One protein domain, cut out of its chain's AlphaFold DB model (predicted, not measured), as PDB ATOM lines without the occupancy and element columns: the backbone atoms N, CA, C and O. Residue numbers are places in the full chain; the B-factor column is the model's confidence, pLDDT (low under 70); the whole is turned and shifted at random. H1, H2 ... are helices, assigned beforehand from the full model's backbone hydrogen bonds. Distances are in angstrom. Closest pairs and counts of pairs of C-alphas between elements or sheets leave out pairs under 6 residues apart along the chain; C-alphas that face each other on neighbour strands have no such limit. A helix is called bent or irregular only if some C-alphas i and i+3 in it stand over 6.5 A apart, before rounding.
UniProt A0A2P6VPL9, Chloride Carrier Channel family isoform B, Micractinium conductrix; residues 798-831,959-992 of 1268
ATOM      1  N   GLN A 798     -60.360  23.087  52.455       72.44
ATOM      2  CA  GLN A 798     -58.895  23.117  52.347       72.44
ATOM      3  C   GLN A 798     -58.449  24.082  51.242       72.44
ATOM      4  O   GLN A 798     -57.560  24.898  51.459       72.44
ATOM      5  N   TRP A 799     -59.105  24.045  50.079       76.25
ATOM      6  CA  TRP A 799     -58.818  24.960  48.974       76.25
ATOM      7  C   TRP A 799     -59.007  26.434  49.382       76.25
ATOM      8  O   TRP A 799     -58.117  27.250  49.145       76.25
ATOM      9  N   LEU A 800     -60.098  26.761  50.089       78.94
ATOM     10  CA  LEU A 800     -60.325  28.099  50.654       78.94
ATOM     11  C   LEU A 800     -59.247  28.495  51.678       78.94
ATOM     12  O   LEU A 800     -58.770  29.628  51.646       78.94
ATOM     13  N   ALA A 801     -58.818  27.574  52.545       82.19
ATOM     14  CA  ALA A 801     -57.754  27.830  53.520       82.19
ATOM     15  C   ALA A 801     -56.381  28.091  52.865       82.19
ATOM     16  O   ALA A 801     -55.576  28.848  53.404       82.19
ATOM     17  N   HIS A 802     -56.114  27.512  51.689       80.62
ATOM     18  CA  HIS A 802     -54.889  27.760  50.922       80.62
ATOM     19  C   HIS A 802     -54.948  29.018  50.035       80.62
ATOM     20  O   HIS A 802     -53.902  29.470  49.568       80.62
ATOM     21  N   LEU A 803     -56.120  29.627  49.821       84.31
ATOM     22  CA  LEU A 803     -56.283  30.784  48.929       84.31
ATOM     23  C   LEU A 803     -55.365  31.982  49.267       84.31
ATOM     24  O   LEU A 803     -54.765  32.521  48.335       84.31
ATOM     25  N   PRO A 804     -55.147  32.384  50.541       87.38
ATOM     26  CA  PRO A 804     -54.207  33.464  50.863       87.38
ATOM     27  C   PRO A 804     -52.762  33.151  50.450       87.38
ATOM     28  O   PRO A 804     -52.043  34.039  49.992       87.38
ATOM     29  N   LEU A 805     -52.347  31.881  50.557       84.38
ATOM     30  CA  LEU A 805     -51.030  31.418  50.115       84.38
ATOM     31  C   LEU A 805     -50.924  31.434  48.582       84.38
ATOM     32  O   LEU A 805     -49.918  31.903  48.056       84.38
ATOM     33  N   VAL A 806     -51.974  31.008  47.867       82.81
ATOM     34  CA  VAL A 806     -52.046  31.105  46.397       82.81
ATOM     35  C   VAL A 806     -51.882  32.556  45.945       82.81
ATOM     36  O   VAL A 806     -51.055  32.830  45.077       82.81
ATOM     37  N   VAL A 807     -52.606  33.500  46.556       87.38
ATOM     38  CA  VAL A 807     -52.504  34.936  46.239       87.38
ATOM     39  C   VAL A 807     -51.095  35.473  46.525       87.38
ATOM     40  O   VAL A 807     -50.509  36.117  45.656       87.38
ATOM     41  N   ALA A 808     -50.513  35.168  47.689       87.12
ATOM     42  CA  ALA A 808     -49.167  35.616  48.055       87.12
ATOM     43  C   ALA A 808     -48.072  35.077  47.112       87.12
ATOM     44  O   ALA A 808     -47.240  35.848  46.627       87.12
ATOM     45  N   VAL A 809     -48.095  33.776  46.796       81.12
ATOM     46  CA  VAL A 809     -47.149  33.149  45.853       81.12
ATOM     47  C   VAL A 809     -47.315  33.732  44.448       81.12
ATOM     48  O   VAL A 809     -46.323  34.031  43.786       81.12
ATOM     49  N   SER A 810     -48.553  33.974  44.010       85.75
ATOM     50  CA  SER A 810     -48.846  34.531  42.683       85.75
ATOM     51  C   SER A 810     -48.406  35.988  42.541       85.75
ATOM     52  O   SER A 810     -47.882  36.371  41.497       85.75
ATOM     53  N   ALA A 811     -48.543  36.793  43.598       88.00
ATOM     54  CA  ALA A 811     -48.002  38.150  43.635       88.00
ATOM     55  C   ALA A 811     -46.464  38.143  43.552       88.00
ATOM     56  O   ALA A 811     -45.880  38.915  42.789       88.00
ATOM     57  N   GLY A 812     -45.807  37.219  44.264       86.69
ATOM     58  CA  GLY A 812     -44.364  36.988  44.145       86.69
ATOM     59  C   GLY A 812     -43.947  36.590  42.725       86.69
ATOM     60  O   GLY A 812     -43.024  37.182  42.164       86.69
ATOM     61  N   ALA A 813     -44.668  35.655  42.102       80.94
ATOM     62  CA  ALA A 813     -44.436  35.229  40.722       80.94
ATOM     63  C   ALA A 813     -44.591  36.383  39.714       80.94
ATOM     64  O   ALA A 813     -43.751  36.521  38.822       80.94
ATOM     65  N   GLY A 814     -45.595  37.251  39.884       84.44
ATOM     66  CA  GLY A 814     -45.793  38.449  39.060       84.44
ATOM     67  C   GLY A 814     -44.651  39.463  39.187       84.44
ATOM     68  O   GLY A 814     -44.141  39.967  38.184       84.44
ATOM     69  N   ALA A 815     -44.173  39.709  40.412       86.38
ATOM     70  CA  ALA A 815     -43.030  40.589  40.669       86.38
ATOM     71  C   ALA A 815     -41.707  40.031  40.098       86.38
ATOM     72  O   ALA A 815     -40.901  40.783  39.539       86.38
ATOM     73  N   ILE A 816     -41.497  38.711  40.179       84.69
ATOM     74  CA  ILE A 816     -40.365  38.015  39.544       84.69
ATOM     75  C   ILE A 816     -40.474  38.118  38.015       84.69
ATOM     76  O   ILE A 816     -39.509  38.517  37.364       84.69
ATOM     77  N   GLY A 817     -41.650  37.850  37.439       80.06
ATOM     78  CA  GLY A 817     -41.910  37.964  36.001       80.06
ATOM     79  C   GLY A 817     -41.623  39.367  35.458       80.06
ATOM     80  O   GLY A 817     -40.866  39.521  34.500       80.06
ATOM     81  N   ALA A 818     -42.124  40.408  36.126       84.12
ATOM     82  CA  ALA A 818     -41.826  41.791  35.765       84.12
ATOM     83  C   ALA A 818     -40.333  42.134  35.879       84.12
ATOM     84  O   ALA A 818     -39.792  42.854  35.036       84.12
ATOM     85  N   SER A 819     -39.647  41.598  36.891       85.75
ATOM     86  CA  SER A 819     -38.199  41.768  37.063       85.75
ATOM     87  C   SER A 819     -37.409  41.089  35.938       85.75
ATOM     88  O   SER A 819     -36.475  41.690  35.405       85.75
ATOM     89  N   LEU A 820     -37.830  39.899  35.497       81.62
ATOM     90  CA  LEU A 820     -37.260  39.193  34.345       81.62
ATOM     91  C   LEU A 820     -37.501  39.953  33.030       81.62
ATOM     92  O   LEU A 820     -36.561  40.110  32.251       81.62
ATOM     93  N   THR A 821     -38.699  40.499  32.796       81.56
ATOM     94  CA  THR A 821     -38.974  41.351  31.622       81.56
ATOM     95  C   THR A 821     -38.120  42.621  31.642       81.56
ATOM     96  O   THR A 821     -37.459  42.937  30.652       81.56
ATOM     97  N   ARG A 822     -38.032  43.326  32.780       84.00
ATOM     98  CA  ARG A 822     -37.156  44.503  32.951       84.00
ATOM     99  C   ARG A 822     -35.681  44.168  32.692       84.00
ATOM    100  O   ARG A 822     -35.004  44.923  31.989       84.00
ATOM    101  N   LEU A 823     -35.195  43.032  33.200       84.44
ATOM    102  CA  LEU A 823     -33.838  42.535  32.957       84.44
ATOM    103  C   LEU A 823     -33.622  42.223  31.470       84.44
ATOM    104  O   LEU A 823     -32.634  42.664  30.892       84.44
ATOM    105  N   ARG A 824     -34.574  41.554  30.812       81.94
ATOM    106  CA  ARG A 824     -34.543  41.249  29.372       81.94
ATOM    107  C   ARG A 824     -34.513  42.519  28.513       81.94
ATOM    108  O   ARG A 824     -33.683  42.618  27.611       81.94
ATOM    109  N   ARG A 825     -35.331  43.527  28.844       81.94
ATOM    110  CA  ARG A 825     -35.298  44.882  28.252       81.94
ATOM    111  C   ARG A 825     -33.961  45.591  28.479       81.94
ATOM    112  O   ARG A 825     -33.553  46.405  27.656       81.94
ATOM    113  N   TRP A 826     -33.289  45.362  29.606       84.88
ATOM    114  CA  TRP A 826     -31.960  45.919  29.879       84.88
ATOM    115  C   TRP A 826     -30.867  45.195  29.082       84.88
ATOM    116  O   TRP A 826     -30.127  45.857  28.359       84.88
ATOM    117  N   VAL A 827     -30.840  43.857  29.087       82.69
ATOM    118  CA  VAL A 827     -29.903  43.051  28.282       82.69
ATOM    119  C   VAL A 827     -30.026  43.389  26.794       82.69
ATOM    120  O   VAL A 827     -29.009  43.654  26.167       82.69
ATOM    121  N   ARG A 828     -31.245  43.496  26.237       76.81
ATOM    122  CA  ARG A 828     -31.467  43.923  24.837       76.81
ATOM    123  C   ARG A 828     -30.957  45.342  24.524       76.81
ATOM    124  O   ARG A 828     -30.645  45.617  23.371       76.81
ATOM    125  N   ARG A 829     -30.878  46.244  25.514       80.81
ATOM    126  CA  ARG A 829     -30.346  47.613  25.346       80.81
ATOM    127  C   ARG A 829     -28.821  47.676  25.449       80.81
ATOM    128  O   ARG A 829     -28.214  48.480  24.752       80.81
ATOM    129  N   VAL A 830     -28.208  46.844  26.295       81.25
ATOM    130  CA  VAL A 830     -26.740  46.740  26.431       81.25
ATOM    131  C   VAL A 830     -26.136  45.910  25.290       81.25
ATOM    132  O   VAL A 830     -25.088  46.256  24.752       81.25
ATOM    133  N   HIS A 831     -26.834  44.851  24.880       73.56
ATOM    134  CA  HIS A 831     -26.487  43.960  23.777       73.56
ATOM    135  C   HIS A 831     -27.588  44.006  22.699       73.56
ATOM    136  O   HIS A 831     -28.418  43.094  22.623       73.56
ATOM    137  N   VAL A 959     -62.622  21.392  38.314       55.16
ATOM    138  CA  VAL A 959     -63.225  22.744  38.314       55.16
ATOM    139  C   VAL A 959     -62.720  23.626  39.467       55.16
ATOM    140  O   VAL A 959     -62.503  24.820  39.274       55.16
ATOM    141  N   SER A 960     -62.473  23.058  40.652       59.62
ATOM    142  CA  SER A 960     -61.949  23.811  41.805       59.62
ATOM    143  C   SER A 960     -60.484  24.222  41.617       59.62
ATOM    144  O   SER A 960     -60.100  25.337  41.967       59.62
ATOM    145  N   GLN A 961     -59.670  23.359  41.000       65.75
ATOM    146  CA  GLN A 961     -58.284  23.680  40.648       65.75
ATOM    147  C   GLN A 961     -58.218  24.812  39.608       65.75
ATOM    148  O   GLN A 961     -57.425  25.741  39.773       65.75
ATOM    149  N   ALA A 962     -59.097  24.797  38.597       69.25
ATOM    150  CA  ALA A 962     -59.164  25.840  37.571       69.25
ATOM    151  C   ALA A 962     -59.393  27.245  38.161       69.25
ATOM    152  O   ALA A 962     -58.707  28.188  37.769       69.25
ATOM    153  N   LEU A 963     -60.280  27.390  39.156       75.75
ATOM    154  CA  LEU A 963     -60.495  28.669  39.845       75.75
ATOM    155  C   LEU A 963     -59.218  29.178  40.541       75.75
ATOM    156  O   LEU A 963     -58.933  30.374  40.509       75.75
ATOM    157  N   GLY A 964     -58.419  28.277  41.123       77.12
ATOM    158  CA  GLY A 964     -57.143  28.628  41.757       77.12
ATOM    159  C   GLY A 964     -56.108  29.126  40.748       77.12
ATOM    160  O   GLY A 964     -55.439  30.126  40.997       77.12
ATOM    161  N   ILE A 965     -56.034  28.476  39.583       80.12
ATOM    162  CA  ILE A 965     -55.154  28.870  38.472       80.12
ATOM    163  C   ILE A 965     -55.583  30.227  37.889       80.12
ATOM    164  O   ILE A 965     -54.728  31.070  37.627       80.12
ATOM    165  N   ILE A 966     -56.889  30.481  37.748       84.12
ATOM    166  CA  ILE A 966     -57.422  31.774  37.287       84.12
ATOM    167  C   ILE A 966     -57.056  32.896  38.268       84.12
ATOM    168  O   ILE A 966     -56.519  33.919  37.846       84.12
ATOM    169  N   ILE A 967     -57.278  32.701  39.574       84.81
ATOM    170  CA  ILE A 967     -56.890  33.678  40.606       84.81
ATOM    171  C   ILE A 967     -55.376  33.931  40.563       84.81
ATOM    172  O   ILE A 967     -54.947  35.084  40.585       84.81
ATOM    173  N   ALA A 968     -54.567  32.874  40.441       83.00
ATOM    174  CA  ALA A 968     -53.115  32.989  40.354       83.00
ATOM    175  C   ALA A 968     -52.657  33.791  39.123       83.00
ATOM    176  O   ALA A 968     -51.838  34.706  39.247       83.00
ATOM    177  N   ALA A 969     -53.219  33.503  37.947       84.25
ATOM    178  CA  ALA A 969     -52.916  34.213  36.708       84.25
ATOM    179  C   ALA A 969     -53.312  35.698  36.782       84.25
ATOM    180  O   ALA A 969     -52.506  36.564  36.435       84.25
ATOM    181  N   VAL A 970     -54.509  36.006  37.296       90.25
ATOM    182  CA  VAL A 970     -54.999  37.385  37.459       90.25
ATOM    183  C   VAL A 970     -54.124  38.176  38.434       90.25
ATOM    184  O   VAL A 970     -53.695  39.280  38.101       90.25
ATOM    185  N   VAL A 971     -53.797  37.616  39.605       90.94
ATOM    186  CA  VAL A 971     -52.939  38.284  40.603       90.94
ATOM    187  C   VAL A 971     -51.522  38.498  40.063       90.94
ATOM    188  O   VAL A 971     -50.979  39.595  40.192       90.94
ATOM    189  N   SER A 972     -50.935  37.483  39.422       88.56
ATOM    190  CA  SER A 972     -49.596  37.568  38.826       88.56
ATOM    191  C   SER A 972     -49.527  38.650  37.741       88.56
ATOM    192  O   SER A 972     -48.650  39.516  37.785       88.56
ATOM    193  N   ASN A 973     -50.496  38.672  36.817       87.19
ATOM    194  CA  ASN A 973     -50.538  39.662  35.742       87.19
ATOM    195  C   ASN A 973     -50.801  41.085  36.270       87.19
ATOM    196  O   ASN A 973     -50.150  42.041  35.850       87.19
ATOM    197  N   TYR A 974     -51.696  41.238  37.252       91.69
ATOM    198  CA  TYR A 974     -51.966  42.530  37.888       91.69
ATOM    199  C   TYR A 974     -50.716  43.105  38.574       91.69
ATOM    200  O   TYR A 974     -50.380  44.272  38.370       91.69
ATOM    201  N   VAL A 975     -49.964  42.286  39.319       90.88
ATOM    202  CA  VAL A 975     -48.700  42.717  39.942       90.88
ATOM    203  C   VAL A 975     -47.620  43.014  38.894       90.88
ATOM    204  O   VAL A 975     -46.854  43.965  39.068       90.88
ATOM    205  N   ALA A 976     -47.579  42.277  37.781       85.81
ATOM    206  CA  ALA A 976     -46.648  42.558  36.690       85.81
ATOM    207  C   ALA A 976     -46.927  43.916  36.011       85.81
ATOM    208  O   ALA A 976     -45.998  44.705  35.803       85.81
ATOM    209  N   HIS A 977     -48.202  44.239  35.767       86.25
ATOM    210  CA  HIS A 977     -48.623  45.543  35.250       86.25
ATOM    211  C   HIS A 977     -48.406  46.689  36.251       86.25
ATOM    212  O   HIS A 977     -47.938  47.753  35.845       86.25
ATOM    213  N   LEU A 978     -48.631  46.484  37.559       89.19
ATOM    214  CA  LEU A 978     -48.237  47.456  38.596       89.19
ATOM    215  C   LEU A 978     -46.722  47.728  38.589       89.19
ATOM    216  O   LEU A 978     -46.280  48.834  38.894       89.19
ATOM    217  N   CYS A 979     -45.917  46.745  38.186       84.94
ATOM    218  CA  CYS A 979     -44.479  46.900  37.985       84.94
ATOM    219  C   CYS A 979     -44.100  47.534  36.627       84.94
ATOM    220  O   CYS A 979     -42.904  47.647  36.332       84.94
ATOM    221  N   GLY A 980     -45.053  47.959  35.791       81.06
ATOM    222  CA  GLY A 980     -44.775  48.557  34.478       81.06
ATOM    223  C   GLY A 980     -43.999  47.624  33.539       81.06
ATOM    224  O   GLY A 980     -43.140  48.077  32.777       81.06
ATOM    225  N   ALA A 981     -44.232  46.316  33.657       76.31
ATOM    226  CA  ALA A 981     -43.757  45.321  32.711       76.31
ATOM    227  C   ALA A 981     -44.921  44.890  31.814       76.31
ATOM    228  O   ALA A 981     -46.010  44.598  32.303       76.31
ATOM    229  N   ASP A 982     -44.667  44.842  30.511       72.62
ATOM    230  CA  ASP A 982     -45.625  44.375  29.512       72.62
ATOM    231  C   ASP A 982     -45.271  42.936  29.095       72.62
ATOM    232  O   ASP A 982     -44.255  42.377  29.525       72.62
ATOM    233  N   SER A 983     -46.099  42.320  28.249       70.31
ATOM    234  CA  SER A 983     -45.836  40.965  27.749       70.31
ATOM    235  C   SER A 983     -44.485  40.892  27.012       70.31
ATOM    236  O   SER A 983     -44.236  41.699  26.107       70.31
ATOM    237  N   PRO A 984     -43.616  39.900  27.309       69.12
ATOM    238  CA  PRO A 984     -42.323  39.749  26.638       69.12
ATOM    239  C   PRO A 984     -42.449  39.469  25.129       69.12
ATOM    240  O   PRO A 984     -41.467  39.621  24.400       69.12
ATOM    241  N   TYR A 985     -43.639  39.086  24.649       72.12
ATOM    242  CA  TYR A 985     -43.929  38.949  23.221       72.12
ATOM    243  C   TYR A 985     -44.168  40.300  22.534       72.12
ATOM    244  O   TYR A 985     -43.669  40.506  21.427       72.12
ATOM    245  N   HIS A 986     -44.864  41.241  23.186       69.94
ATOM    246  CA  HIS A 986     -45.031  42.603  22.667       69.94
ATOM    247  C   HIS A 986     -43.698  43.363  22.657       69.94
ATOM    248  O   HIS A 986     -43.420  44.068  21.692       69.94
ATOM    249  N   ASP A 987     -42.836  43.149  23.659       68.56
ATOM    250  CA  ASP A 987     -41.452  43.653  23.663       68.56
ATOM    251  C   ASP A 987     -40.660  43.205  22.426       68.56
ATOM    252  O   ASP A 987     -39.921  43.992  21.838       68.56
ATOM    253  N   ASP A 988     -40.792  41.935  22.034       65.81
ATOM    254  CA  ASP A 988     -40.073  41.378  20.885       65.81
ATOM    255  C   ASP A 988     -40.617  41.912  19.553       65.81
ATOM    256  O   ASP A 988     -39.837  42.193  18.644       65.81
ATOM    257  N   LEU A 989     -41.937  42.092  19.450       66.25
ATOM    258  CA  LEU A 989     -42.587  42.753  18.315       66.25
ATOM    259  C   LEU A 989     -42.131  44.216  18.192       66.25
ATOM    260  O   LEU A 989     -41.656  44.617  17.134       66.25
ATOM    261  N   ALA A 990     -42.189  44.986  19.282       60.81
ATOM    262  CA  ALA A 990     -41.791  46.394  19.313       60.81
ATOM    263  C   ALA A 990     -40.282  46.613  19.085       60.81
ATOM    264  O   ALA A 990     -39.885  47.649  18.557       60.81
ATOM    265  N   ALA A 991     -39.437  45.644  19.451       57.88
ATOM    266  CA  ALA A 991     -37.998  45.670  19.183       57.88
ATOM    267  C   ALA A 991     -37.616  45.219  17.756       57.88
ATOM    268  O   ALA A 991     -36.432  45.238  17.412       57.88
ATOM    269  N   THR A 992     -38.578  44.793  16.929       58.94
ATOM    270  CA  THR A 992     -38.330  44.348  15.550       58.94
ATOM    271  C   THR A 992     -38.595  45.494  14.569       58.94
ATOM    272  O   THR A 992     -39.698  45.636  14.040       58.94
TER     273      THR A 992
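What this domain is: This is residues 798 to 831 and 959 to 992 of the 1268 residues of the protein "Chloride Carrier Channel family isoform B" of Micractinium conductrix (UniProt A0A2P6VPL9). Long helix H1 makes the length of a rod; H2 slants off its middle, packing on it around Gly 814, with short H3 near H1. The printed part has 68 residues, with three named helices in that order, and is all helix. It is loose, radius of gyration of the C-alphas 14.6 A, spanning 48 by 19 by 16 A.

How they stand to each other: Start at H1, residues 798 to 830, irregular, with C-alphas 801 and 804 7.2 A apart. H2, residues 959 to 978, touches H1 at a steep tilt of 39 degrees; the closest C-alphas, of Gly 814 and Ser 972, are 3.9 A apart. H3, residues 984 to 990, is close to H1 but not clearly touching: the closest C-alphas, of Thr 821 and Pro 984, are 6.2 A apart. Every O i to N i+4 pair is within hydrogen-bond range in H2 and H3, 27 of 29 in H1.

Where its parts are: Find C-alpha 798 at (-58.895, 23.117, 52.347); from there H1 runs 47.6 A. H2 runs 28.9 A; H3 ends at C-alpha 990, (-41.791, 46.394, 19.313).

The domain as a whole: Residues 832 to 958 are cut out, with 44.8 A between C-alphas 831 and 959. Residues 959 to 962, 984 and 986 to 992 have pLDDT under 70.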